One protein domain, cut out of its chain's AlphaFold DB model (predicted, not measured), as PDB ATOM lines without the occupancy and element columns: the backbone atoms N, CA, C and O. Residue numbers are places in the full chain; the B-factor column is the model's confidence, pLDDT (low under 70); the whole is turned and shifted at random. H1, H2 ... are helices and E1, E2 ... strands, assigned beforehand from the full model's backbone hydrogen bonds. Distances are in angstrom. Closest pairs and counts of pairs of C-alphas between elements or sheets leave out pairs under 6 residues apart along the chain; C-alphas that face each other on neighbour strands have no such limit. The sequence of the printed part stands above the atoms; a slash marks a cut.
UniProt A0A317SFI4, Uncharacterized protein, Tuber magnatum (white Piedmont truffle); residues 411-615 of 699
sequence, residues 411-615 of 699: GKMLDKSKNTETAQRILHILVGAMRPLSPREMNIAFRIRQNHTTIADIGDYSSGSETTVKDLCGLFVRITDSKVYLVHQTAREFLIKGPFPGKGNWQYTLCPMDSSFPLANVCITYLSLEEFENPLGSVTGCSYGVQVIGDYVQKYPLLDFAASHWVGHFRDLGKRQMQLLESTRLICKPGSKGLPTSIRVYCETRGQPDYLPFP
ATOM      1  N   GLY A 411      47.164  17.479  28.484       77.50
ATOM      2  CA  GLY A 411      46.485  18.748  28.753       77.50
ATOM      3  C   GLY A 411      47.209  19.933  28.109       77.50
ATOM      4  O   GLY A 411      46.618  20.654  27.315       77.50
ATOM      5  N   LYS A 412      48.523  20.061  28.330       74.19
ATOM      6  CA  LYS A 412      49.328  21.141  27.736       74.19
ATOM      7  C   LYS A 412      49.399  21.114  26.213       74.19
ATOM      8  O   LYS A 412      49.591  22.166  25.605       74.19
ATOM      9  N   MET A 413      49.325  19.939  25.594       76.94
ATOM     10  CA  MET A 413      49.269  19.832  24.135       76.94
ATOM     11  C   MET A 413      47.963  20.410  23.594       76.94
ATOM     12  O   MET A 413      47.990  21.157  22.619       76.94
ATOM     13  N   LEU A 414      46.847  20.109  24.257       78.12
ATOM     14  CA  LEU A 414      45.521  20.566  23.850       78.12
ATOM     15  C   LEU A 414      45.250  22.029  24.233       78.12
ATOM     16  O   LEU A 414      44.598  22.738  23.471       78.12
ATOM     17  N   ASP A 415      45.826  22.526  25.331       76.81
ATOM     18  CA  ASP A 415      45.722  23.932  25.763       76.81
ATOM     19  C   ASP A 415      46.355  24.924  24.772       76.81
ATOM     20  O   ASP A 415      46.060  26.117  24.805       76.81
ATOM     21  N   LYS A 416      47.220  24.450  23.868       71.94
ATOM     22  CA  LYS A 416      47.775  25.268  22.778       71.94
ATOM     23  C   LYS A 416      46.808  25.457  21.609       71.94
ATOM     24  O   LYS A 416      47.111  26.238  20.704       71.94
ATOM     25  N   SER A 417      45.685  24.740  21.591       74.12
ATOM     26  CA  SER A 417      44.695  24.871  20.530       74.12
ATOM     27  C   SER A 417      44.114  26.282  20.502       74.12
ATOM     28  O   SER A 417      43.657  26.804  21.514       74.12
ATOM     29  N   LYS A 418      44.073  26.892  19.314       72.81
ATOM     30  CA  LYS A 418      43.455  28.213  19.118       72.81
ATOM     31  C   LYS A 418      41.928  28.183  19.253       72.81
ATOM     32  O   LYS A 418      41.321  29.230  19.454       72.81
ATOM     33  N   ASN A 419      41.301  27.014  19.090       79.69
ATOM     34  CA  ASN A 419      39.849  26.853  19.131       79.69
ATOM     35  C   ASN A 419      39.478  25.532  19.819       79.69
ATOM     36  O   ASN A 419      39.345  24.486  19.179       79.69
ATOM     37  N   THR A 420      39.288  25.619  21.135       80.94
ATOM     38  CA  THR A 420      38.936  24.508  22.027       80.94
ATOM     39  C   THR A 420      37.708  23.732  21.555       80.94
ATOM     40  O   THR A 420      37.736  22.506  21.532       80.94
ATOM     41  N   GLU A 421      36.647  24.420  21.127       81.88
ATOM     42  CA  GLU A 421      35.393  23.779  20.705       81.88
ATOM     43  C   GLU A 421      35.592  22.930  19.438       81.88
ATOM     44  O   GLU A 421      35.123  21.792  19.339       81.88
ATOM     45  N   THR A 422      36.344  23.454  18.469       82.94
ATOM     46  CA  THR A 422      36.620  22.744  17.215       82.94
ATOM     47  C   THR A 422      37.576  21.577  17.444       82.94
ATOM     48  O   THR A 422      37.349  20.491  16.909       82.94
ATOM     49  N   ALA A 423      38.598  21.760  18.283       86.19
ATOM     50  CA  ALA A 423      39.490  20.682  18.695       86.19
ATOM     51  C   ALA A 423      38.717  19.567  19.410       86.19
ATOM     52  O   ALA A 423      38.837  18.400  19.044       86.19
ATOM     53  N   GLN A 424      37.832  19.915  20.347       84.75
ATOM     54  CA  GLN A 424      36.976  18.951  21.033       84.75
ATOM     55  C   GLN A 424      36.099  18.170  20.045       84.75
ATOM     56  O   GLN A 424      35.982  16.948  20.153       84.75
ATOM     57  N   ARG A 425      35.535  18.837  19.031       86.12
ATOM     58  CA  ARG A 425      34.762  18.168  17.974       86.12
ATOM     59  C   ARG A 425      35.611  17.193  17.155       86.12
ATOM     60  O   ARG A 425      35.159  16.077  16.905       86.12
ATOM     61  N   ILE A 426      36.826  17.582  16.766       87.88
ATOM     62  CA  ILE A 426      37.770  16.697  16.062       87.88
ATOM     63  C   ILE A 426      38.093  15.473  16.923       87.88
ATOM     64  O   ILE A 426      38.061  14.350  16.423       87.88
ATOM     65  N   LEU A 427      38.339  15.662  18.219       87.56
ATOM     66  CA  LEU A 427      38.633  14.564  19.139       87.56
ATOM     67  C   LEU A 427      37.434  13.622  19.325       87.56
ATOM     68  O   LEU A 427      37.628  12.407  19.319       87.56
ATOM     69  N   HIS A 428      36.200  14.138  19.409       85.81
ATOM     70  CA  HIS A 428      34.989  13.304  19.409       85.81
ATOM     71  C   HIS A 428      34.892  12.442  18.144       85.81
ATOM     72  O   HIS A 428      34.617  11.245  18.236       85.81
ATOM     73  N   ILE A 429      35.151  13.035  16.973       88.56
ATOM     74  CA  ILE A 429      35.144  12.321  15.690       88.56
ATOM     75  C   ILE A 429      36.247  11.254  15.674       88.56
ATOM     76  O   ILE A 429      35.964  10.105  15.358       88.56
ATOM     77  N   LEU A 430      37.479  11.591  16.067       86.50
ATOM     78  CA  LEU A 430      38.612  10.657  16.088       86.50
ATOM     79  C   LEU A 430      38.393   9.470  17.024       86.50
ATOM     80  O   LEU A 430      38.704   8.336  16.668       86.50
ATOM     81  N   VAL A 431      37.870   9.724  18.221       84.56
ATOM     82  CA  VAL A 431      37.659   8.690  19.240       84.56
ATOM     83  C   VAL A 431      36.478   7.783  18.905       84.56
ATOM     84  O   VAL A 431      36.520   6.591  19.227       84.56
ATOM     85  N   GLY A 432      35.422   8.345  18.314       81.38
ATOM     86  CA  GLY A 432      34.206   7.610  17.983       81.38
ATOM     87  C   GLY A 432      34.253   6.895  16.633       81.38
ATOM     88  O   GLY A 432      33.452   5.991  16.414       81.38
ATOM     89  N   ALA A 433      35.142   7.286  15.715       85.12
ATOM     90  CA  ALA A 433      35.148   6.750  14.359       85.12
ATOM     91  C   ALA A 433      35.443   5.243  14.333       85.12
ATOM     92  O   ALA A 433      36.344   4.747  15.006       85.12
ATOM     93  N   MET A 434      34.705   4.506  13.496       79.06
ATOM     94  CA  MET A 434      34.877   3.052  13.354       79.06
ATOM     95  C   MET A 434      36.132   2.661  12.555       79.06
ATOM     96  O   MET A 434      36.562   1.512  12.610       79.06
ATOM     97  N   ARG A 435      36.707   3.605  11.803       85.00
ATOM     98  CA  ARG A 435      38.006   3.495  11.128       85.00
ATOM     99  C   ARG A 435      38.711   4.853  11.144       85.00
ATOM    100  O   ARG A 435      38.011   5.864  11.190       85.00
ATOM    101  N   PRO A 436      40.046   4.913  11.029       82.62
ATOM    102  CA  PRO A 436      40.755   6.175  10.849       82.62
ATOM    103  C   PRO A 436      40.231   6.949   9.626       82.62
ATOM    104  O   PRO A 436      40.040   6.385   8.537       82.62
ATOM    105  N   LEU A 437      40.000   8.249   9.808       88.19
ATOM    106  CA  LEU A 437      39.627   9.167   8.731       88.19
ATOM    107  C   LEU A 437      40.895   9.690   8.054       88.19
ATOM    108  O   LEU A 437      41.921   9.892   8.697       88.19
ATOM    109  N   SER A 438      40.831   9.930   6.752       89.00
ATOM    110  CA  SER A 438      41.828  10.721   6.036       89.00
ATOM    111  C   SER A 438      41.729  12.201   6.419       89.00
ATOM    112  O   SER A 438      40.668  12.644   6.866       89.00
ATOM    113  N   PRO A 439      42.787  13.005   6.209       87.88
ATOM    114  CA  PRO A 439      42.722  14.448   6.428       87.88
ATOM    115  C   PRO A 439      41.548  15.105   5.690       87.88
ATOM    116  O   PRO A 439      40.845  15.930   6.269       87.88
ATOM    117  N   ARG A 440      41.268  14.692   4.444       87.31
ATOM    118  CA  ARG A 440      40.138  15.206   3.650       87.31
ATOM    119  C   ARG A 440      38.785  14.853   4.268       87.31
ATOM    120  O   ARG A 440      37.952  15.738   4.432       87.31
ATOM    121  N   GLU A 441      38.588  13.589   4.652       90.88
ATOM    122  CA  GLU A 441      37.380  13.148   5.367       90.88
ATOM    123  C   GLU A 441      37.204  13.934   6.675       90.88
ATOM    124  O   GLU A 441      36.115  14.429   6.958       90.88
ATOM    125  N   MET A 442      38.285  14.105   7.442       89.75
ATOM    126  CA  MET A 442      38.278  14.843   8.704       89.75
ATOM    127  C   MET A 442      37.892  16.313   8.502       89.75
ATOM    128  O   MET A 442      37.039  16.817   9.233       89.75
ATOM    129  N   ASN A 443      38.470  16.986   7.500       88.19
ATOM    130  CA  ASN A 443      38.210  18.401   7.221       88.19
ATOM    131  C   ASN A 443      36.735  18.673   6.910       88.19
ATOM    132  O   ASN A 443      36.181  19.673   7.352       88.19
ATOM    133  N   ILE A 444      36.081  17.751   6.204       90.44
ATOM    134  CA  ILE A 444      34.641  17.819   5.939       90.44
ATOM    135  C   ILE A 444      33.857  17.510   7.226       90.44
ATOM    136  O   ILE A 444      32.961  18.261   7.615       90.44
ATOM    137  N   ALA A 445      34.220  16.430   7.925       91.88
ATOM    138  CA  ALA A 445      33.485  15.922   9.082       91.88
ATOM    139  C   ALA A 445      33.343  16.949  10.218       91.88
ATOM    140  O   ALA A 445      32.245  17.133  10.749       91.88
ATOM    141  N   PHE A 446      34.411  17.660  10.598       88.94
ATOM    142  CA  PHE A 446      34.313  18.617  11.709       88.94
ATOM    143  C   PHE A 446      33.567  19.913  11.334       88.94
ATOM    144  O   PHE A 446      33.088  20.617  12.232       88.94
ATOM    145  N   ARG A 447      33.421  20.221  10.037       90.25
ATOM    146  CA  ARG A 447      32.733  21.424   9.532       90.25
ATOM    147  C   ARG A 447      31.226  21.253   9.397       90.25
ATOM    148  O   ARG A 447      30.501  22.222   9.581       90.25
ATOM    149  N   ILE A 448      30.743  20.037   9.153       90.62
ATOM    150  CA  ILE A 448      29.306  19.764   9.013       90.62
ATOM    151  C   ILE A 448      28.537  20.200  10.269       90.62
ATOM    152  O   ILE A 448      28.927  19.877  11.398       90.62
ATOM    153  N   ARG A 449      27.427  20.916  10.076       87.94
ATOM    154  CA  ARG A 449      26.442  21.295  11.101       87.94
ATOM    155  C   ARG A 449      25.054  20.848  10.646       87.94
ATOM    156  O   ARG A 449      24.825  20.680   9.461       87.94
ATOM    157  N   GLN A 450      24.141  20.623  11.591       83.56
ATOM    158  CA  GLN A 450      22.846  19.978  11.323       83.56
ATOM    159  C   GLN A 450      21.943  20.753  10.341       83.56
ATOM    160  O   GLN A 450      21.058  20.160   9.738       83.56
ATOM    161  N   ASN A 451      22.169  22.057  10.183       84.81
ATOM    162  CA  ASN A 451      21.430  22.951   9.292       84.81
ATOM    163  C   ASN A 451      21.988  23.025   7.860       84.81
ATOM    164  O   ASN A 451      21.426  23.761   7.058       84.81
ATOM    165  N   HIS A 452      23.087  22.333   7.548       90.00
ATOM    166  CA  HIS A 452      23.643  22.329   6.193       90.00
ATOM    167  C   HIS A 452      22.763  21.486   5.267       90.00
ATOM    168  O   HIS A 452      22.421  20.352   5.620       90.00
ATOM    169  N   THR A 453      22.434  22.021   4.093       86.38
ATOM    170  CA  THR A 453      21.645  21.322   3.065       86.38
ATOM    171  C   THR A 453      22.428  21.113   1.777       86.38
ATOM    172  O   THR A 453      22.103  20.202   1.023       86.38
ATOM    173  N   THR A 454      23.508  21.864   1.553       88.19
ATOM    174  CA  THR A 454      24.373  21.738   0.372       88.19
ATOM    175  C   THR A 454      25.847  21.557   0.744       88.19
ATOM    176  O   THR A 454      26.291  21.858   1.856       88.19
ATOM    177  N   ILE A 455      26.655  21.086  -0.205       87.12
ATOM    178  CA  ILE A 455      28.118  21.017  -0.082       87.12
ATOM    179  C   ILE A 455      28.725  22.421   0.045       87.12
ATOM    180  O   ILE A 455      29.738  22.586   0.729       87.12
ATOM    181  N   ALA A 456      28.099  23.437  -0.558       87.00
ATOM    182  CA  ALA A 456      28.535  24.827  -0.450       87.00
ATOM    183  C   ALA A 456      28.496  25.341   1.002       87.00
ATOM    184  O   ALA A 456      29.400  26.075   1.406       87.00
ATOM    185  N   ASP A 457      27.537  24.880   1.814       87.75
ATOM    186  CA  ASP A 457      27.414  25.254   3.233       87.75
ATOM    187  C   ASP A 457      28.599  24.774   4.088       87.75
ATOM    188  O   ASP A 457      28.889  25.328   5.149       87.75
ATOM    189  N   ILE A 458      29.322  23.740   3.641       85.75
ATOM    190  CA  ILE A 458      30.518  23.218   4.327       85.75
ATOM    191  C   ILE A 458      31.727  24.161   4.128       85.75
ATOM    192  O   ILE A 458      32.677  24.142   4.924       85.75
ATOM    193  N   GLY A 459      31.684  25.016   3.102       81.75
ATOM    194  CA  GLY A 459      32.760  25.926   2.705       81.75
ATOM    195  C   GLY A 459      33.894  25.230   1.945       81.75
ATOM    196  O   GLY A 459      33.833  24.036   1.669       81.75
ATOM    197  N   ASP A 460      34.965  25.962   1.610       77.06
ATOM    198  CA  ASP A 460      36.113  25.362   0.917       77.06
ATOM    199  C   ASP A 460      36.843  24.364   1.833       77.06
ATOM    200  O   ASP A 460      37.456  24.734   2.842       77.06
ATOM    201  N   TYR A 461      36.748  23.083   1.477       72.81
ATOM    202  CA  TYR A 461      37.456  21.968   2.109       72.81
ATOM    203  C   TYR A 461      38.545  21.368   1.205       72.81
ATOM    204  O   TYR A 461      39.187  20.386   1.598       72.81
ATOM    205  N   SER A 462      38.762  21.946   0.018       66.69
ATOM    206  CA  SER A 462      39.709  21.464  -0.998       66.69
ATOM    207  C   SER A 462      41.159  21.771  -0.621       66.69
ATOM    208  O   SER A 462      42.075  21.049  -1.018       66.69
ATOM    209  N   SER A 463      41.369  22.814   0.185       59.16
ATOM    210  CA  SER A 463      42.673  23.277   0.654       59.16
ATOM    211  C   SER A 463      42.868  23.025   2.165       59.16
ATOM    212  O   SER A 463      41.934  23.079   2.963       59.16
ATOM    213  N   GLY A 464      44.099  22.689   2.577       60.19
ATOM    214  CA  GLY A 464      44.532  22.790   3.983       60.19
ATOM    215  C   GLY A 464      44.078  21.704   4.972       60.19
ATOM    216  O   GLY A 464      44.101  21.945   6.175       60.19
ATOM    217  N   SER A 465      43.675  20.511   4.521       64.31
ATOM    218  CA  SER A 465      43.140  19.475   5.430       64.31
ATOM    219  C   SER A 465      44.124  18.985   6.509       64.31
ATOM    220  O   SER A 465      43.732  18.775   7.654       64.31
ATOM    221  N   GLU A 466      45.410  18.849   6.180       71.19
ATOM    222  CA  GLU A 466      46.438  18.395   7.125       71.19
ATOM    223  C   GLU A 466      46.916  19.516   8.058       71.19
ATOM    224  O   GLU A 466      47.043  19.300   9.263       71.19
ATOM    225  N   THR A 467      47.129  20.721   7.523       74.25
ATOM    226  CA  THR A 467      47.536  21.886   8.317       74.25
ATOM    227  C   THR A 467      46.449  22.280   9.303       74.25
ATOM    228  O   THR A 467      46.749  22.483  10.468       74.25
ATOM    229  N   THR A 468      45.177  22.261   8.897       76.06
ATOM    230  CA  THR A 468      44.055  22.622   9.779       76.06
ATOM    231  C   THR A 468      43.920  21.660  10.962       76.06
ATOM    232  O   THR A 468      43.744  22.092  12.098       76.06
ATOM    233  N   VAL A 469      44.032  20.347  10.728       77.12
ATOM    234  CA  VAL A 469      43.950  19.348  11.809       77.12
ATOM    235  C   VAL A 469      45.136  19.483  12.771       77.12
ATOM    236  O   VAL A 469      44.936  19.440  13.988       77.12
ATOM    237  N   LYS A 470      46.350  19.706  12.247       78.12
ATOM    238  CA  LYS A 470      47.549  19.955  13.063       78.12
ATOM    239  C   LYS A 470      47.481  21.289  13.814       78.12
ATOM    240  O   LYS A 470      47.837  21.325  14.981       78.12
ATOM    241  N   ASP A 471      46.960  22.353  13.215       76.38
ATOM    242  CA  ASP A 471      46.827  23.668  13.861       76.38
ATOM    243  C   ASP A 471      45.808  23.649  15.010       76.38
ATOM    244  O   ASP A 471      45.950  24.380  15.993       76.38
ATOM    245  N   LEU A 472      44.767  22.818  14.892       79.00
ATOM    246  CA  LEU A 472      43.692  22.722  15.878       79.00
ATOM    247  C   LEU A 472      44.008  21.750  17.014       79.00
ATOM    248  O   LEU A 472      43.613  22.017  18.145       79.00
ATOM    249  N   CYS A 473      44.684  20.633  16.745       76.56
ATOM    250  CA  CYS A 473      44.952  19.604  17.760       76.56
ATOM    251  C   CYS A 473      46.437  19.472  18.137       76.56
ATOM    252  O   CYS A 473      46.768  18.736  19.068       76.56
ATOM    253  N   GLY A 474      47.333  20.177  17.443       77.69
ATOM    254  CA  GLY A 474      48.774  20.155  17.680       77.69
ATOM    255  C   GLY A 474      49.369  18.749  17.629       77.69
ATOM    256  O   GLY A 474      48.903  17.862  16.912       77.69
ATOM    257  N   LEU A 475      50.370  18.536  18.483       72.69
ATOM    258  CA  LEU A 475      51.073  17.265  18.687       72.69
ATOM    259  C   LEU A 475      50.196  16.125  19.220       72.69
ATOM    260  O   LEU A 475      50.651  14.986  19.310       72.69
ATOM    261  N   PHE A 476      48.945  16.407  19.589       77.50
ATOM    262  CA  PHE A 476      48.024  15.388  20.081       77.50
ATOM    263  C   PHE A 476      47.536  14.449  18.965       77.50
ATOM    264  O   PHE A 476      47.070  13.338  19.235       77.50
ATOM    265  N   VAL A 477      47.659  14.881  17.707       82.06
ATOM    266  CA  VAL A 477      47.220  14.150  16.519       82.06
ATOM    267  C   VAL A 477      48.407  13.896  15.591       82.06
ATOM    268  O   VAL A 477      49.239  14.769  15.361       82.06
ATOM    269  N   ARG A 478      48.470  12.690  15.022       77.88
ATOM    270  CA  ARG A 478      49.460  12.286  14.019       77.88
ATOM    271  C   ARG A 478      48.778  11.917  12.714       77.88
ATOM    272  O   ARG A 478      47.680  11.369  12.710       77.88
ATOM    273  N   ILE A 479      49.439  12.222  11.603       78.56
ATOM    274  CA  ILE A 479      48.990  11.831  10.269       78.56
ATOM    275  C   ILE A 479      50.027  10.863   9.707       78.56
ATOM    276  O   ILE A 479      51.185  11.232   9.519       78.56
ATOM    277  N   THR A 480      49.608   9.620   9.491       71.44
ATOM    278  CA  THR A 480      50.442   8.515   8.997       71.44
ATOM    279  C   THR A 480      49.646   7.776   7.931       71.44
ATOM    280  O   THR A 480      48.440   7.604   8.088       71.44
ATOM    281  N   ASP A 481      50.278   7.413   6.814       73.25
ATOM    282  CA  ASP A 481      49.623   6.740   5.678       73.25
ATOM    283  C   ASP A 481      48.338   7.438   5.200       73.25
ATOM    284  O   ASP A 481      47.333   6.810   4.872       73.25
ATOM    285  N   SER A 482      48.347   8.776   5.184       80.88
ATOM    286  CA  SER A 482      47.181   9.603   4.828       80.88
ATOM    287  C   SER A 482      45.947   9.377   5.715       80.88
ATOM    288  O   SER A 482      44.814   9.607   5.282       80.88
ATOM    289  N   LYS A 483      46.146   8.951   6.965       82.69
ATOM    290  CA  LYS A 483      45.109   8.752   7.982       82.69
ATOM    291  C   LYS A 483      45.458   9.498   9.264       82.69
ATOM    292  O   LYS A 483      46.623   9.638   9.622       82.69
ATOM    293  N   VAL A 484      44.430  10.006   9.931       84.94
ATOM    294  CA  VAL A 484      44.530  10.800  11.153       84.94
ATOM    295  C   VAL A 484      44.380   9.877  12.363       84.94
ATOM    296  O   VAL A 484      43.383   9.164  12.485       84.94
ATOM    297  N   TYR A 485      45.353   9.920  13.267       80.06
ATOM    298  CA  TYR A 485      45.427   9.121  14.487       80.06
ATOM    299  C   TYR A 485      45.668  10.003  15.708       80.06
ATOM    300  O   TYR A 485      46.214  11.100  15.610       80.06
ATOM    301  N   LEU A 486      45.322   9.494  16.886       80.44
ATOM    302  CA  LEU A 486      45.837  10.049  18.134       80.44
ATOM    303  C   LEU A 486      47.335   9.751  18.254       80.44
ATOM    304  O   LEU A 486      47.812   8.733  17.754       80.44
ATOM    305  N   VAL A 487      48.070  10.609  18.959       74.75
ATOM    306  CA  VAL A 487      49.521  10.458  19.155       74.75
ATOM    307  C   VAL A 487      49.914   9.113  19.784       74.75
ATOM    308  O   VAL A 487      50.993   8.595  19.493       74.75
ATOM    309  N   HIS A 488      49.043   8.546  20.626       71.94
ATOM    310  CA  HIS A 488      49.212   7.231  21.247       71.94
ATOM    311  C   HIS A 488      47.880   6.681  21.794       71.94
ATOM    312  O   HIS A 488      46.956   7.449  22.070       71.94
ATOM    313  N   GLN A 489      47.789   5.370  22.044       68.44
ATOM    314  CA  GLN A 489      46.606   4.742  22.657       68.44
ATOM    315  C   GLN A 489      46.304   5.297  24.064       68.44
ATOM    316  O   GLN A 489      45.147   5.537  24.396       68.44
ATOM    317  N   THR A 490      47.327   5.620  24.861       68.94
ATOM    318  CA  THR A 490      47.156   6.263  26.184       68.94
ATOM    319  C   THR A 490      46.550   7.668  26.097       68.94
ATOM    320  O   THR A 490      45.970   8.149  27.067       68.94
ATOM    321  N   ALA A 491      46.621   8.333  24.936       74.31
ATOM    322  CA  ALA A 491      45.934   9.603  24.701       74.31
ATOM    323  C   ALA A 491      44.412   9.399  24.595       74.31
ATOM    324  O   ALA A 491      43.631  10.232  25.050       74.31
ATOM    325  N   ARG A 492      43.977   8.250  24.058       78.38
ATOM    326  CA  ARG A 492      42.566   7.846  24.049       78.38
ATOM    327  C   ARG A 492      42.056   7.593  25.467       78.38
ATOM    328  O   ARG A 492      40.972   8.044  25.813       78.38
ATOM    329  N   GLU A 493      42.850   6.912  26.288       74.06
ATOM    330  CA  GLU A 493      42.536   6.629  27.698       74.06
ATOM    331  C   GLU A 493      42.534   7.899  28.559       74.06
ATOM    332  O   GLU A 493      41.728   8.039  29.476       74.06
ATOM    333  N   PHE A 494      43.384   8.874  28.234       77.81
ATOM    334  CA  PHE A 494      43.341  10.197  28.852       77.81
ATOM    335  C   PHE A 494      42.015  10.922  28.579       77.81
ATOM    336  O   PHE A 494      41.469  11.569  29.474       77.81
ATOM    337  N   LEU A 495      41.472  10.792  27.367       78.38
ATOM    338  CA  LEU A 495      40.209  11.420  26.978       78.38
ATOM    339  C   LEU A 495      38.966  10.678  27.500       78.38
ATOM    340  O   LEU A 495      37.913  11.302  27.616       78.38
ATOM    341  N   ILE A 496      39.071   9.381  27.825       76.00
ATOM    342  CA  ILE A 496      37.933   8.495  28.137       76.00
ATOM    343  C   ILE A 496      38.160   7.764  29.470       76.00
ATOM    344  O   ILE A 496      39.005   6.878  29.552       76.00
ATOM    345  N   LYS A 497      37.359   8.056  30.508       62.09
ATOM    346  CA  LYS A 497      37.406   7.311  31.794       62.09
ATOM    347  C   LYS A 497      36.379   6.187  31.907       62.09
ATOM    348  O   LYS A 497      36.481   5.361  32.808       62.09
ATOM    349  N   GLY A 498      35.334   6.222  31.081       54.28
ATOM    350  CA  GLY A 498      34.123   5.425  31.273       54.28
ATOM    351  C   GLY A 498      32.884   6.088  30.649       54.28
ATOM    352  O   GLY A 498      33.032   6.956  29.790       54.28
ATOM    353  N   PRO A 499      31.661   5.700  31.055       49.78
ATOM    354  CA  PRO A 499      30.410   6.133  30.419       49.78
ATOM    355  C   PRO A 499      29.973   7.574  30.742       49.78
ATOM    356  O   PRO A 499      28.941   8.012  30.240       49.78
ATOM    357  N   PHE A 500      30.722   8.315  31.565       48.16
ATOM    358  CA  PHE A 500      30.381   9.682  31.967       48.16
ATOM    359  C   PHE A 500      31.561  10.635  31.748       48.16
ATOM    360  O   PHE A 500      32.700  10.250  32.034       48.16
ATOM    361  N   PRO A 501      31.306  11.876  31.292       55.38
ATOM    362  CA  PRO A 501      32.341  12.896  31.197       55.38
ATOM    363  C   PRO A 501      32.841  13.303  32.595       55.38
ATOM    364  O   PRO A 501      32.064  13.457  33.540       55.38
ATOM    365  N   GLY A 502      34.155  13.457  32.738       53.31
ATOM    366  CA  GLY A 502      34.814  13.970  33.936       53.31
ATOM    367  C   GLY A 502      34.761  15.499  34.041       53.31
ATOM    368  O   GLY A 502      34.414  16.194  33.094       53.31
ATOM    369  N   LYS A 503      35.133  16.031  35.213       50.38
ATOM    370  CA  LYS A 503      35.128  17.475  35.537       50.38
ATOM    371  C   LYS A 503      36.448  18.212  35.204       50.38
ATOM    372  O   LYS A 503      36.708  19.260  35.783       50.38
ATOM    373  N   GLY A 504      37.307  17.658  34.342       55.94
ATOM    374  CA  GLY A 504      38.583  18.278  33.935       55.94
ATOM    375  C   GLY A 504      38.496  19.010  32.588       55.94
ATOM    376  O   GLY A 504      37.576  18.754  31.821       55.94
ATOM    377  N   ASN A 505      39.469  19.880  32.271       63.28
ATOM    378  CA  ASN A 505      39.477  20.668  31.019       63.28
ATOM    379  C   ASN A 505      39.616  19.815  29.740       63.28
ATOM    380  O   ASN A 505      39.044  20.153  28.714       63.28
ATOM    381  N   TRP A 506      40.346  18.698  29.805       71.69
ATOM    382  CA  TRP A 506      40.521  17.759  28.682       71.69
ATOM    383  C   TRP A 506      40.525  16.297  29.119       71.69
ATOM    384  O   TRP A 506      40.148  15.406  28.364       71.69
ATOM    385  N   GLN A 507      40.962  16.035  30.348       71.81
ATOM    386  CA  GLN A 507      40.991  14.686  30.877       71.81
ATOM    387  C   GLN A 507      39.563  14.197  31.095       71.81
ATOM    388  O   GLN A 507      38.789  14.818  31.830       71.81
ATOM    389  N   TYR A 508      39.243  13.055  30.493       72.75
ATOM    390  CA  TYR A 508      37.949  12.395  30.622       72.75
ATOM    391  C   TYR A 508      36.760  13.200  30.082       72.75
ATOM    392  O   TYR A 508      35.626  12.915  30.453       72.75
ATOM    393  N   THR A 509      36.980  14.198  29.226       69.62
ATOM    394  CA  THR A 509      35.890  15.009  28.657       69.62
ATOM    395  C   THR A 509      35.046  14.255  27.636       69.62
ATOM    396  O   THR A 509      33.916  14.664  27.373       69.62
ATOM    397  N   LEU A 510      35.546  13.153  27.063       72.31
ATOM    398  CA  LEU A 510      34.835  12.414  26.025       72.31
ATOM    399  C   LEU A 510      34.162  11.165  26.599       72.31
ATOM    400  O   LEU A 510      34.812  10.266  27.134       72.31
ATOM    401  N   CYS A 511      32.847  11.072  26.409       68.62
ATOM    402  CA  CYS A 511      32.098   9.837  26.604       68.62
ATOM    403  C   CYS A 511      31.947   9.110  25.252       68.62
ATOM    404  O   CYS A 511      31.527   9.742  24.282       68.62
ATOM    405  N   PRO A 512      32.232   7.796  25.149       62.31
ATOM    406  CA  PRO A 512      32.068   7.039  23.905       62.31
ATOM    407  C   PRO A 512      30.647   7.115  23.327       62.31
ATOM    408  O   PRO A 512      30.490   7.276  22.121       62.31
ATOM    409  N   MET A 513      29.622   7.080  24.189       61.84
ATOM    410  CA  MET A 513      28.215   7.204  23.781       61.84
ATOM    411  C   MET A 513      27.896   8.611  23.260       61.84
ATOM    412  O   MET A 513      27.141   8.761  22.300       61.84
ATOM    413  N   ASP A 514      28.502   9.644  23.852       65.94
ATOM    414  CA  ASP A 514      28.347  11.017  23.374       65.94
ATOM    415  C   ASP A 514      29.151  11.279  22.101       65.94
ATOM    416  O   ASP A 514      28.704  12.070  21.281       65.94
ATOM    417  N   SER A 515      30.270  10.584  21.875       72.38
ATOM    418  CA  SER A 515      31.070  10.673  20.644       72.38
ATOM    419  C   SER A 515      30.376  10.044  19.429       72.38
ATOM    420  O   SER A 515      30.619  10.476  18.300       72.38
ATOM    421  N   SER A 516      29.460   9.091  19.637       79.56
ATOM    422  CA  SER A 516      28.614   8.545  18.564       79.56
ATOM    423  C   SER A 516      27.634   9.579  18.008       79.56
ATOM    424  O   SER A 516      27.298   9.517  16.826       79.56
ATOM    425  N   PHE A 517      27.196  10.561  18.808       84.50
ATOM    426  CA  PHE A 517      26.241  11.581  18.359       84.50
ATOM    427  C   PHE A 517      26.809  12.536  17.295       84.50
ATOM    428  O   PHE A 517      26.189  12.645  16.236       84.50
ATOM    429  N   PRO A 518      27.975  13.190  17.488       86.25
ATOM    430  CA  PRO A 518      28.620  13.985  16.451       86.25
ATOM    431  C   PRO A 518      28.821  13.208  15.154       86.25
ATOM    432  O   PRO A 518      28.527  13.742  14.091       86.25
ATOM    433  N   LEU A 519      29.256  11.947  15.227       89.56
ATOM    434  CA  LEU A 519      29.469  11.113  14.043       89.56
ATOM    435  C   LEU A 519      28.166  10.743  13.341       89.56
ATOM    436  O   LEU A 519      28.086  10.866  12.121       89.56
ATOM    437  N   ALA A 520      27.132  10.351  14.089       88.94
ATOM    438  CA  ALA A 520      25.811  10.093  13.527       88.94
ATOM    439  C   ALA A 520      25.270  11.343  12.828       88.94
ATOM    440  O   ALA A 520      24.861  11.261  11.675       88.94
ATOM    441  N   ASN A 521      25.336  12.503  13.489       89.88
ATOM    442  CA  ASN A 521      24.903  13.774  12.920       89.88
ATOM    443  C   ASN A 521      25.693  14.123  11.652       89.88
ATOM    444  O   ASN A 521      25.095  14.445  10.636       89.88
ATOM    445  N   VAL A 522      27.024  14.018  11.689       92.00
ATOM    446  CA  VAL A 522      27.889  14.271  10.527       92.00
ATOM    447  C   VAL A 522      27.492  13.391   9.348       92.00
ATOM    448  O   VAL A 522      27.274  13.909   8.257       92.00
ATOM    449  N   CYS A 523      27.356  12.081   9.559       90.62
ATOM    450  CA  CYS A 523      27.049  11.166   8.467       90.62
ATOM    451  C   CYS A 523      25.624  11.370   7.936       90.62
ATOM    452  O   CYS A 523      25.427  11.413   6.728       90.62
ATOM    453  N   ILE A 524      24.637  11.525   8.822       87.44
ATOM    454  CA  ILE A 524      23.227  11.713   8.451       87.44
ATOM    455  C   ILE A 524      23.040  13.030   7.700       87.44
ATOM    456  O   ILE A 524      22.427  13.031   6.637       87.44
ATOM    457  N   THR A 525      23.591  14.136   8.207       90.06
ATOM    458  CA  THR A 525      23.529  15.428   7.514       90.06
ATOM    459  C   THR A 525      24.233  15.352   6.167       90.06
ATOM    460  O   THR A 525      23.655  15.775   5.176       90.06
ATOM    461  N   TYR A 526      25.428  14.754   6.099       90.00
ATOM    462  CA  TYR A 526      26.149  14.621   4.833       90.00
ATOM    463  C   TYR A 526      25.349  13.828   3.796       90.00
ATOM    464  O   TYR A 526      25.242  14.244   2.656       90.00
ATOM    465  N   LEU A 527      24.723  12.717   4.188       85.75
ATOM    466  CA  LEU A 527      23.884  11.922   3.285       85.75
ATOM    467  C   LEU A 527      22.547  12.594   2.928       85.75
ATOM    468  O   LEU A 527      21.867  12.126   2.018       85.75
ATOM    469  N   SER A 528      22.167  13.652   3.647       85.38
ATOM    470  CA  SER A 528      20.945  14.427   3.407       85.38
ATOM    471  C   SER A 528      21.180  15.662   2.531       85.38
ATOM    472  O   SER A 528      20.239  16.426   2.343       85.38
ATOM    473  N   LEU A 529      22.402  15.886   2.032       86.44
ATOM    474  CA  LEU A 529      22.690  17.038   1.177       86.44
ATOM    475  C   LEU A 529      22.019  16.902  -0.200       86.44
ATOM    476  O   LEU A 529      21.916  15.801  -0.752       86.44
ATOM    477  N   GLU A 530      21.609  18.033  -0.769       84.12
ATOM    478  CA  GLU A 530      20.881  18.138  -2.040       84.12
ATOM    479  C   GLU A 530      21.649  17.518  -3.221       84.12
ATOM    480  O   GLU A 530      21.055  16.914  -4.117       84.12
ATOM    481  N   GLU A 531      22.984  17.556  -3.207       80.75
ATOM    482  CA  GLU A 531      23.837  16.942  -4.233       80.75
ATOM    483  C   GLU A 531      23.645  15.422  -4.354       80.75
ATOM    484  O   GLU A 531      23.949  14.829  -5.399       80.75
ATOM    485  N   PHE A 532      23.129  14.787  -3.299       75.50
ATOM    486  CA  PHE A 532      22.835  13.358  -3.247       75.50
ATOM    487  C   PHE A 532      21.371  13.034  -3.586       75.50
ATOM    488  O   PHE A 532      21.031  11.854  -3.717       75.50
ATOM    489  N   GLU A 533      20.508  14.038  -3.795       66.25
ATOM    490  CA  GLU A 533      19.123  13.849  -4.250       66.25
ATOM    491  C   GLU A 533      19.013  13.527  -5.745       66.25
ATOM    492  O   GLU A 533      17.988  13.010  -6.191       66.25
ATOM    493  N   ASN A 534      20.046  13.793  -6.547       60.91
ATOM    494  CA  ASN A 534      20.091  13.388  -7.954       60.91
ATOM    495  C   ASN A 534      21.534  13.058  -8.377       60.91
ATOM    496  O   ASN A 534      22.115  13.751  -9.212       60.91
ATOM    497  N   PRO A 535      22.127  12.001  -7.796       52.75
ATOM    498  CA  PRO A 535      23.566  11.736  -7.865       52.75
ATOM    499  C   PRO A 535      24.050  11.470  -9.299       52.75
ATOM    500  O   PRO A 535      25.205  11.728  -9.621       52.75
ATOM    501  N   LEU A 536      23.152  10.974 -10.157       53.38
ATOM    502  CA  LEU A 536      23.356  10.646 -11.563       53.38
ATOM    503  C   LEU A 536      22.022  10.858 -12.277       53.38
ATOM    504  O   LEU A 536      21.086  10.091 -12.043       53.38
ATOM    505  N   GLY A 537      21.897  11.900 -13.099       42.31
ATOM    506  CA  GLY A 537      20.660  12.184 -13.830       42.31
ATOM    507  C   GLY A 537      20.108  10.927 -14.509       42.31
ATOM    508  O   GLY A 537      20.799  10.330 -15.315       42.31
ATOM    509  N   SER A 538      18.898  10.503 -14.125       41.06
ATOM    510  CA  SER A 538      18.072   9.462 -14.761       41.06
ATOM    511  C   SER A 538      18.819   8.422 -15.624       41.06
ATOM    512  O   SER A 538      18.596   8.355 -16.831       41.06
ATOM    513  N   VAL A 539      19.663   7.568 -15.035       39.69
ATOM    514  CA  VAL A 539      20.170   6.383 -15.751       39.69
ATOM    515  C   VAL A 539      19.512   5.133 -15.187       39.69
ATOM    516  O   VAL A 539      19.945   4.531 -14.206       39.69
ATOM    517  N   THR A 540      18.405   4.757 -15.817       37.06
ATOM    518  CA  THR A 540      17.771   3.447 -15.694       37.06
ATOM    519  C   THR A 540      18.606   2.415 -16.455       37.06
ATOM    520  O   THR A 540      18.425   2.241 -17.655       37.06
ATOM    521  N   GLY A 541      19.527   1.728 -15.778       38.62
ATOM    522  CA  GLY A 541      20.257   0.604 -16.372       38.62
ATOM    523  C   GLY A 541      21.198  -0.082 -15.383       38.62
ATOM    524  O   GLY A 541      22.030   0.574 -14.767       38.62
ATOM    525  N   CYS A 542      21.075  -1.403 -15.231       36.41
ATOM    526  CA  CYS A 542      21.862  -2.227 -14.298       36.41
ATOM    527  C   CYS A 542      23.265  -2.592 -14.825       36.41
ATOM    528  O   CYS A 542      23.753  -3.679 -14.544       36.41
ATOM    529  N   SER A 543      23.914  -1.749 -15.634       45.19
ATOM    530  CA  SER A 543      25.173  -2.145 -16.288       45.19
ATOM    531  C   SER A 543      26.023  -0.954 -16.745       45.19
ATOM    532  O   SER A 543      26.263  -0.826 -17.931       45.19
ATOM    533  N   TYR A 544      26.455  -0.073 -15.836       42.16
ATOM    534  CA  TYR A 544      27.577   0.885 -15.989       42.16
ATOM    535  C   TYR A 544      27.788   1.537 -14.602       42.16
ATOM    536  O   TYR A 544      26.865   2.151 -14.068       42.16
ATOM    537  N   GLY A 545      28.906   1.482 -13.882       49.38
ATOM    538  CA  GLY A 545      30.181   0.777 -13.955       49.38
ATOM    539  C   GLY A 545      30.941   1.183 -12.676       49.38
ATOM    540  O   GLY A 545      30.777   2.318 -12.221       49.38
ATOM    541  N   VAL A 546      31.738   0.289 -12.081       52.81
ATOM    542  CA  VAL A 546      32.539   0.532 -10.852       52.81
ATOM    543  C   VAL A 546      33.292   1.877 -10.896       52.81
ATOM    544  O   VAL A 546      33.420   2.564  -9.887       52.81
ATOM    545  N   GLN A 547      33.711   2.304 -12.092       54.94
ATOM    546  CA  GLN A 547      34.386   3.582 -12.343       54.94
ATOM    547  C   GLN A 547      33.540   4.819 -12.010       54.94
ATOM    548  O   GLN A 547      34.031   5.715 -11.342       54.94
ATOM    549  N   VAL A 548      32.260   4.858 -12.389       60.31
ATOM    550  CA  VAL A 548      31.410   6.046 -12.182       60.31
ATOM    551  C   VAL A 548      31.140   6.287 -10.692       60.31
ATOM    552  O   VAL A 548      31.065   7.424 -10.231       60.31
ATOM    553  N   ILE A 549      31.014   5.205  -9.918       63.25
ATOM    554  CA  ILE A 549      30.881   5.274  -8.458       63.25
ATOM    555  C   ILE A 549      32.220   5.676  -7.837       63.25
ATOM    556  O   ILE A 549      32.236   6.504  -6.929       63.25
ATOM    557  N   GLY A 550      33.334   5.153  -8.358       64.62
ATOM    558  CA  GLY A 550      34.683   5.567  -7.979       64.62
ATOM    559  C   GLY A 550      34.899   7.073  -8.145       64.62
ATOM    560  O   GLY A 550      35.311   7.731  -7.192       64.62
ATOM    561  N   ASP A 551      34.534   7.636  -9.296       70.12
ATOM    562  CA  ASP A 551      34.631   9.074  -9.577       70.12
ATOM    563  C   ASP A 551      33.736   9.896  -8.637       70.12
ATOM    564  O   ASP A 551      34.126  10.958  -8.144       70.12
ATOM    565  N   TYR A 552      32.546   9.380  -8.323       73.38
ATOM    566  CA  TYR A 552      31.613  10.015  -7.396       73.38
ATOM    567  C   TYR A 552      32.136  10.016  -5.949       73.38
ATOM    568  O   TYR A 552      32.077  11.038  -5.267       73.38
ATOM    569  N   VAL A 553      32.713   8.905  -5.483       74.44
ATOM    570  CA  VAL A 553      33.348   8.800  -4.156       74.44
ATOM    571  C   VAL A 553      34.621   9.647  -4.081       74.44
ATOM    572  O   VAL A 553      34.890  10.258  -3.048       74.44
ATOM    573  N   GLN A 554      35.385   9.761  -5.171       78.44
ATOM    574  CA  GLN A 554      36.528  10.677  -5.238       78.44
ATOM    575  C   GLN A 554      36.093  12.144  -5.155       78.44
ATOM    576  O   GLN A 554      36.744  12.937  -4.468       78.44
ATOM    577  N   LYS A 555      34.985  12.504  -5.815       83.00
ATOM    578  CA  LYS A 555      34.398  13.850  -5.755       83.00
ATOM    579  C   LYS A 555      33.870  14.195  -4.359       83.00
ATOM    580  O   LYS A 555      33.968  15.350  -3.942       83.00
ATOM    581  N   TYR A 556      33.347  13.208  -3.630       86.19
ATOM    582  CA  TYR A 556      32.751  13.368  -2.302       86.19
ATOM    583  C   TYR A 556      33.491  12.518  -1.251       86.19
ATOM    584  O   TYR A 556      33.030  11.430  -0.902       86.19
ATOM    585  N   PRO A 557      34.622  13.005  -0.689       87.81
ATOM    586  CA  PRO A 557      35.544  12.177   0.096       87.81
ATOM    587  C   PRO A 557      34.944  11.517   1.342       87.81
ATOM    588  O   PRO A 557      35.416  10.465   1.757       87.81
ATOM    589  N   LEU A 558      33.925  12.131   1.959       90.12
ATOM    590  CA  LEU A 558      33.277  11.602   3.165       90.12
ATOM    591  C   LEU A 558      32.159  10.590   2.846       90.12
ATOM    592  O   LEU A 558      31.673   9.923   3.756       90.12
ATOM    593  N   LEU A 559      31.755  10.449   1.578       87.12
ATOM    594  CA  LEU A 559      30.574   9.674   1.186       87.12
ATOM    595  C   LEU A 559      30.687   8.196   1.553       87.12
ATOM    596  O   LEU A 559      29.756   7.654   2.140       87.12
ATOM    597  N   ASP A 560      31.827   7.569   1.263       84.81
ATOM    598  CA  ASP A 560      32.084   6.165   1.602       84.81
ATOM    599  C   ASP A 560      31.971   5.909   3.111       84.81
ATOM    600  O   ASP A 560      31.262   5.002   3.559       84.81
ATOM    601  N   PHE A 561      32.631   6.759   3.905       88.50
ATOM    602  CA  PHE A 561      32.593   6.662   5.357       88.50
ATOM    603  C   PHE A 561      31.168   6.865   5.883       88.50
ATOM    604  O   PHE A 561      30.667   6.050   6.659       88.50
ATOM    605  N   ALA A 562      30.498   7.933   5.444       88.88
ATOM    606  CA  ALA A 562      29.155   8.265   5.892       88.88
ATOM    607  C   ALA A 562      28.172   7.140   5.552       88.88
ATOM    608  O   ALA A 562      27.501   6.635   6.450       88.88
ATOM    609  N   ALA A 563      28.154   6.683   4.299       81.94
ATOM    610  CA  ALA A 563      27.320   5.582   3.827       81.94
ATOM    611  C   ALA A 563      27.554   4.286   4.615       81.94
ATOM    612  O   ALA A 563      26.600   3.590   4.968       81.94
ATOM    613  N   SER A 564      28.813   3.990   4.944       80.31
ATOM    614  CA  SER A 564      29.195   2.743   5.607       80.31
ATOM    615  C   SER A 564      28.957   2.707   7.111       80.31
ATOM    616  O   SER A 564      28.802   1.615   7.673       80.31
ATOM    617  N   HIS A 565      28.937   3.865   7.775       82.56
ATOM    618  CA  HIS A 565      29.015   3.933   9.236       82.56
ATOM    619  C   HIS A 565      27.875   4.708   9.911       82.56
ATOM    620  O   HIS A 565      27.682   4.530  11.117       82.56
ATOM    621  N   TRP A 566      27.062   5.493   9.182       85.19
ATOM    622  CA  TRP A 566      25.977   6.295   9.781       85.19
ATOM    623  C   TRP A 566      25.013   5.463  10.631       85.19
ATOM    624  O   TRP A 566      24.606   5.880  11.714       85.19
ATOM    625  N   VAL A 567      24.694   4.258  10.163       77.25
ATOM    626  CA  VAL A 567      23.783   3.330  10.829       77.25
ATOM    627  C   VAL A 567      24.305   2.905  12.195       77.25
ATOM    628  O   VAL A 567      23.549   2.899  13.165       77.25
ATOM    629  N   GLY A 568      25.582   2.511  12.260       77.38
ATOM    630  CA  GLY A 568      26.209   2.051  13.496       77.38
ATOM    631  C   GLY A 568      26.181   3.163  14.535       77.38
ATOM    632  O   GLY A 568      25.627   2.982  15.615       77.38
ATOM    633  N   HIS A 569      26.641   4.352  14.139       82.31
ATOM    634  CA  HIS A 569      26.616   5.530  15.000       82.31
ATOM    635  C   HIS A 569      25.203   5.909  15.444       82.31
ATOM    636  O   HIS A 569      25.013   6.240  16.610       82.31
ATOM    637  N   PHE A 570      24.203   5.824  14.560       81.00
ATOM    638  CA  PHE A 570      22.811   6.110  14.903       81.00
ATOM    639  C   PHE A 570      22.213   5.071  15.863       81.00
ATOM    640  O   PHE A 570      21.476   5.425  16.786       81.00
ATOM    641  N   ARG A 571      22.532   3.782  15.691       77.31
ATOM    642  CA  ARG A 571      22.109   2.715  16.609       77.31
ATOM    643  C   ARG A 571      22.635   2.962  18.022       77.31
ATOM    644  O   ARG A 571      21.863   2.879  18.978       77.31
ATOM    645  N   ASP A 572      23.899   3.351  18.134       77.81
ATOM    646  CA  ASP A 572      24.583   3.545  19.414       77.81
ATOM    647  C   ASP A 572      24.050   4.759  20.210       77.81
ATOM    648  O   ASP A 572      24.311   4.886  21.404       77.81
ATOM    649  N   LEU A 573      23.221   5.621  19.600       76.69
ATOM    650  CA  LEU A 573      22.556   6.741  20.289       76.69
ATOM    651  C   LEU A 573      21.446   6.308  21.256       76.69
ATOM    652  O   LEU A 573      20.986   7.118  22.069       76.69
ATOM    653  N   GLY A 574      20.947   5.073  21.150       76.75
ATOM    654  CA  GLY A 574      19.856   4.570  21.987       76.75
ATOM    655  C   GLY A 574      18.626   5.491  21.974       76.75
ATOM    656  O   GLY A 574      18.004   5.713  20.937       76.75
ATOM    657  N   LYS A 575      18.262   6.067  23.130       74.19
ATOM    658  CA  LYS A 575      17.109   6.988  23.245       74.19
ATOM    659  C   LYS A 575      17.321   8.328  22.523       74.19
ATOM    660  O   LYS A 575      16.343   8.968  22.140       74.19
ATOM    661  N   ARG A 576      18.575   8.750  22.305       76.69
ATOM    662  CA  ARG A 576      18.911  10.015  21.626       76.69
ATOM    663  C   ARG A 576      18.684   9.973  20.113       76.69
ATOM    664  O   ARG A 576      18.696  11.029  19.492       76.69
ATOM    665  N   GLN A 577      18.384   8.803  19.535       79.88
ATOM    666  CA  GLN A 577      17.964   8.649  18.130       79.88
ATOM    667  C   GLN A 577      16.872   9.644  17.720       79.88
ATOM    668  O   GLN A 577      16.859  10.138  16.597       79.88
ATOM    669  N   MET A 578      15.985   9.989  18.655       80.69
ATOM    670  CA  MET A 578      14.881  10.922  18.433       80.69
ATOM    671  C   MET A 578      15.337  12.328  18.018       80.69
ATOM    672  O   MET A 578      14.580  13.014  17.342       80.69
ATOM    673  N   GLN A 579      16.558  12.742  18.380       82.50
ATOM    674  CA  GLN A 579      17.131  14.045  18.014       82.50
ATOM    675  C   GLN A 579      17.507  14.133  16.527       82.50
ATOM    676  O   GLN A 579      17.505  15.222  15.964       82.50
ATOM    677  N   LEU A 580      17.819  12.999  15.891       81.38
ATOM    678  CA  LEU A 580      18.200  12.924  14.474       81.38
ATOM    679  C   LEU A 580      17.114  12.268  13.611       81.38
ATOM    680  O   LEU A 580      17.333  12.015  12.430       81.38
ATOM    681  N   LEU A 581      15.939  11.991  14.185       79.88
ATOM    682  CA  LEU A 581      14.894  11.227  13.512       79.88
ATOM    683  C   LEU A 581      14.401  11.909  12.230       79.88
ATOM    684  O   LEU A 581      14.272  11.245  11.202       79.88
ATOM    685  N   GLU A 582      14.130  13.213  12.268       78.75
ATOM    686  CA  GLU A 582      13.652  13.928  11.077       78.75
ATOM    687  C   GLU A 582      14.710  13.932   9.971       78.75
ATOM    688  O   GLU A 582      14.395  13.653   8.818       78.75
ATOM    689  N   SER A 583      15.984  14.106  10.327       78.19
ATOM    690  CA  SER A 583      17.082  13.985   9.370       78.19
ATOM    691  C   SER A 583      17.155  12.569   8.785       78.19
ATOM    692  O   SER A 583      17.241  12.420   7.574       78.19
ATOM    693  N   THR A 584      17.001  11.510   9.593       78.00
ATOM    694  CA  THR A 584      16.949  10.133   9.060       78.00
ATOM    695  C   THR A 584      15.745   9.876   8.155       78.00
ATOM    696  O   THR A 584      15.864   9.099   7.209       78.00
ATOM    697  N   ARG A 585      14.602  10.543   8.383       76.06
ATOM    698  CA  ARG A 585      13.423  10.444   7.507       76.06
ATOM    699  C   ARG A 585      13.691  11.010   6.119       76.06
ATOM    700  O   ARG A 585      13.182  10.434   5.163       76.06
ATOM    701  N   LEU A 586      14.479  12.080   6.001       74.38
ATOM    702  CA  LEU A 586      14.862  12.652   4.702       74.38
ATOM    703  C   LEU A 586      15.646  11.638   3.871       74.38
ATOM    704  O   LEU A 586      15.306  11.377   2.716       74.38
ATOM    705  N   ILE A 587      16.620  10.975   4.499       73.75
ATOM    706  CA  ILE A 587      17.384   9.919   3.837       73.75
ATOM    707  C   ILE A 587      16.459   8.738   3.519       73.75
ATOM    708  O   ILE A 587      16.450   8.273   2.395       73.75
ATOM    709  N   CYS A 588      15.613   8.299   4.452       70.56
ATOM    710  CA  CYS A 588      14.819   7.065   4.348       70.56
ATOM    711  C   CYS A 588      13.448   7.189   3.646       70.56
ATOM    712  O   CYS A 588      12.639   6.255   3.718       70.56
ATOM    713  N   LYS A 589      13.122   8.330   3.031       66.31
ATOM    714  CA  LYS A 589      11.819   8.551   2.384       66.31
ATOM    715  C   LYS A 589      11.707   7.704   1.104       66.31
ATOM    716  O   LYS A 589      12.606   7.741   0.272       66.31
ATOM    717  N   PRO A 590      10.597   6.979   0.871       54.28
ATOM    718  CA  PRO A 590      10.370   6.323  -0.414       54.28
ATOM    719  C   PRO A 590      10.473   7.337  -1.563       54.28
ATOM    720  O   PRO A 590       9.768   8.345  -1.569       54.28
ATOM    721  N   GLY A 591      11.382   7.091  -2.507       53.34
ATOM    722  CA  GLY A 591      11.655   7.994  -3.628       53.34
ATOM    723  C   GLY A 591      12.669   9.114  -3.357       53.34
ATOM    724  O   GLY A 591      13.050   9.782  -4.318       53.34
ATOM    725  N   SER A 592      13.164   9.307  -2.124       59.00
ATOM    726  CA  SER A 592      14.383  10.105  -1.936       59.00
ATOM    727  C   SER A 592      15.557   9.333  -2.537       59.00
ATOM    728  O   SER A 592      15.727   8.134  -2.304       59.00
ATOM    729  N   LYS A 593      16.359   9.993  -3.377       58.19
ATOM    730  CA  LYS A 593      17.481   9.326  -4.057       58.19
ATOM    731  C   LYS A 593      18.774   9.314  -3.227       58.19
ATOM    732  O   LYS A 593      19.697   8.592  -3.593       58.19
ATOM    733  N   GLY A 594      18.805   9.993  -2.074       58.38
ATOM    734  CA  GLY A 594      19.934   9.965  -1.132       58.38
ATOM    735  C   GLY A 594      20.197   8.575  -0.535       58.38
ATOM    736  O   GLY A 594      21.341   8.117  -0.491       58.38
ATOM    737  N   LEU A 595      19.143   7.837  -0.167       61.25
ATOM    738  CA  LEU A 595      19.273   6.458   0.311       61.25
ATOM    739  C   LEU A 595      19.811   5.504  -0.769       61.25
ATOM    740  O   LEU A 595      20.794   4.824  -0.471       61.25
ATOM    741  N   PRO A 596      19.281   5.479  -2.010       63.31
ATOM    742  CA  PRO A 596      19.893   4.754  -3.121       63.31
ATOM    743  C   PRO A 596      21.391   5.024  -3.292       63.31
ATOM    744  O   PRO A 596      22.143   4.071  -3.477       63.31
ATOM    745  N   THR A 597      21.841   6.278  -3.174       64.12
ATOM    746  CA  THR A 597      23.272   6.633  -3.247       64.12
ATOM    747  C   THR A 597      24.070   5.994  -2.117       64.12
ATOM    748  O   THR A 597      25.044   5.290  -2.377       64.12
ATOM    749  N   SER A 598      23.639   6.188  -0.866       67.31
ATOM    750  CA  SER A 598      24.330   5.641   0.311       67.31
ATOM    751  C   SER A 598      24.414   4.113   0.272       67.31
ATOM    752  O   SER A 598      25.449   3.526   0.566       67.31
ATOM    753  N   ILE A 599      23.341   3.457  -0.163       64.88
ATOM    754  CA  ILE A 599      23.259   2.004  -0.241       64.88
ATOM    755  C   ILE A 599      24.117   1.475  -1.381       64.88
ATOM    756  O   ILE A 599      24.827   0.493  -1.194       64.88
ATOM    757  N   ARG A 600      24.078   2.121  -2.550       66.00
ATOM    758  CA  ARG A 600      24.905   1.729  -3.692       66.00
ATOM    759  C   ARG A 600      26.388   1.797  -3.330       66.00
ATOM    760  O   ARG A 600      27.103   0.833  -3.566       66.00
ATOM    761  N   VAL A 601      26.815   2.885  -2.687       66.12
ATOM    762  CA  VAL A 601      28.190   3.025  -2.181       66.12
ATOM    763  C   VAL A 601      28.500   1.948  -1.134       66.12
ATOM    764  O   VAL A 601      29.509   1.264  -1.249       66.12
ATOM    765  N   TYR A 602      27.607   1.722  -0.165       66.31
ATOM    766  CA  TYR A 602      27.778   0.684   0.859       66.31
ATOM    767  C   TYR A 602      27.956  -0.731   0.274       66.31
ATOM    768  O   TYR A 602      28.823  -1.479   0.735       66.31
ATOM    769  N   CYS A 603      27.136  -1.115  -0.709       60.97
ATOM    770  CA  CYS A 603      27.180  -2.441  -1.326       60.97
ATOM    771  C   CYS A 603      28.488  -2.670  -2.098       60.97
ATOM    772  O   CYS A 603      29.115  -3.718  -1.933       60.97
ATOM    773  N   GLU A 604      28.918  -1.674  -2.872       63.34
ATOM    774  CA  GLU A 604      30.133  -1.723  -3.695       63.34
ATOM    775  C   GLU A 604      31.400  -1.753  -2.835       63.34
ATOM    776  O   GLU A 604      32.245  -2.631  -3.009       63.34
ATOM    777  N   THR A 605      31.506  -0.879  -1.823       59.75
ATOM    778  CA  THR A 605      32.666  -0.859  -0.912       59.75
ATOM    779  C   THR A 605      32.828  -2.188  -0.167       59.75
ATOM    780  O   THR A 605      33.944  -2.593   0.164       59.75
ATOM    781  N   ARG A 606      31.728  -2.900   0.112       59.84
ATOM    782  CA  ARG A 606      31.758  -4.186   0.826       59.84
ATOM    783  C   ARG A 606      31.847  -5.413  -0.079       59.84
ATOM    784  O   ARG A 606      31.836  -6.523   0.455       59.84
ATOM    785  N   GLY A 607      31.934  -5.241  -1.400       51.69
ATOM    786  CA  GLY A 607      32.002  -6.354  -2.351       51.69
ATOM    787  C   GLY A 607      30.808  -7.306  -2.240       51.69
ATOM    788  O   GLY A 607      30.961  -8.516  -2.413       51.69
ATOM    789  N   GLN A 608      29.634  -6.786  -1.867       46.94
ATOM    790  CA  GLN A 608      28.410  -7.584  -1.863       46.94
ATOM    791  C   GLN A 608      28.045  -7.916  -3.316       46.94
ATOM    792  O   GLN A 608      28.075  -7.019  -4.156       46.94
ATOM    793  N   PRO A 609      27.718  -9.180  -3.631       37.34
ATOM    794  CA  PRO A 609      27.400  -9.569  -4.996       37.34
ATOM    795  C   PRO A 609      26.185  -8.792  -5.521       37.34
ATOM    796  O   PRO A 609      25.219  -8.584  -4.782       37.34
ATOM    797  N   ASP A 610      26.212  -8.457  -6.815       41.09
ATOM    798  CA  ASP A 610      25.188  -7.722  -7.592       41.09
ATOM    799  C   ASP A 610      23.741  -8.265  -7.471       41.09
ATOM    800  O   ASP A 610      22.788  -7.673  -7.977       41.09
ATOM    801  N   TYR A 611      23.552  -9.398  -6.790       42.44
ATOM    802  CA  TYR A 611      22.300 -10.142  -6.665       42.44
ATOM    803  C   TYR A 611      21.439  -9.791  -5.447       42.44
ATOM    804  O   TYR A 611      20.355 -10.361  -5.315       42.44
ATOM    805  N   LEU A 612      21.853  -8.873  -4.566       42.97
ATOM    806  CA  LEU A 612      20.954  -8.302  -3.552       42.97
ATOM    807  C   LEU A 612      20.503  -6.910  -4.011       42.97
ATOM    808  O   LEU A 612      21.012  -5.905  -3.509       42.97
ATOM    809  N   PRO A 613      19.556  -6.812  -4.968       44.94
ATOM    810  CA  PRO A 613      18.999  -5.529  -5.348       44.94
ATOM    811  C   PRO A 613      18.335  -4.952  -4.107       44.94
ATOM    812  O   PRO A 613      17.338  -5.497  -3.637       44.94
ATOM    813  N   PHE A 614      18.891  -3.873  -3.555       48.25
ATOM    814  CA  PHE A 614      18.210  -3.120  -2.513       48.25
ATOM    815  C   PHE A 614      16.930  -2.547  -3.148       48.25
ATOM    816  O   PHE A 614      17.015  -1.756  -4.092       48.25
ATOM    817  N   PRO A 615      15.736  -2.994  -2.734       48.03
ATOM    818  CA  PRO A 615      14.505  -2.725  -3.446       48.03
ATOM    819  C   PRO A 615      14.214  -1.244  -3.409       48.03
ATOM    820  O   PRO A 615      14.363  -0.598  -2.371       48.03
TER     821      PRO A 615
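AT A GLANCE: This is residues 411 to 615 of the 699 residues of an uncharacterized protein of Tuber magnatum (white Piedmont truffle) (UniProt A0A317SFI4). What does the model look like? It is a cluster of crossed helices with H6 in its middle, H2 and H3 packing on one side of it and H8 crossing it on another. H4 and a small strand hairpin, E1 and E2, lie beyond H2 and H3, while H11 and H7 lie toward the other end. What is it made of? The printed part has 205 residues, with H1 to H4, then antiparallel E1 and E2, then H5 to H11, and the class is mostly helix. How large is it? It is compact, with a radius of gyration of the C-alphas of 17.8 A, and only just elongated, spanning 57 by 37 by 31 A.

IN THESE COORDINATES: Which elements come first? H1 is residues 411 to 414, from C-alpha 411 at (46.485, 18.748, 28.753), H2 420 to 432, 18.0 A long, H3 439 to 447, and H4 465 to 476, 16.0 A. E1 is residues 477 to 480, E2 483 to 486, and H5 489 to 495. What follows? H6 is residues 512 to 527, 22.7 A, H7 546 to 555, H8 559 to 571, 18.9 A, and H9 574 to 579. H10 is residues 581 to 587, and H11 594 to 605, 16.7 A, ending at C-alpha 605 at (32.666, -0.859, -0.912).

HOW THE PARTS SIT: How do H1 to H5 stand? H4 touches H1 with residues 473 to 476 alone, and the closest C-alphas, of Met 413 and Phe 476, are 6.1 A apart. H2 and H4 are about perpendicular at 89 degrees and touch, closest at the C-alphas of Ala 423 and Leu 472, 5.5 A. H5 is close to H2 but not clearly touching, at 6.9 A between the C-alphas of Val 431 and Arg 492. What pairs E1 with E2? In this hairpin N 478 and O 485 are 2.8 A apart, within hydrogen-bond range. What touches H6? H6 is the hub, touching five helices, among them H2 at His 428 and Ser 515, 4.9 A between C-alphas, and H8 at Cys 523 and Ala 562, 4.4 A. H8 runs opposite ways to it at a steep tilt of 46 degrees. How sound are the helix backbones? O i to N i+4 pairs are within hydrogen-bond range throughout H2, H5, H7, H10 and H11, but in H3 4 of 5, H4 6 of 8, H6 9 of 12, H8 7 of 9 and H9 0 of 2, where 2 of 3 O i to N i+3 pairs are; H1 is too short for such a pair.

THE WHOLE: Is there a cut, and which links are long? The printed part has no cut, and the links H3 to H4, H5 to H6 and H6 to H7 are long. Where is confidence low? Among the residues under 70 in pLDDT are 533 to 550 and 589 to 615.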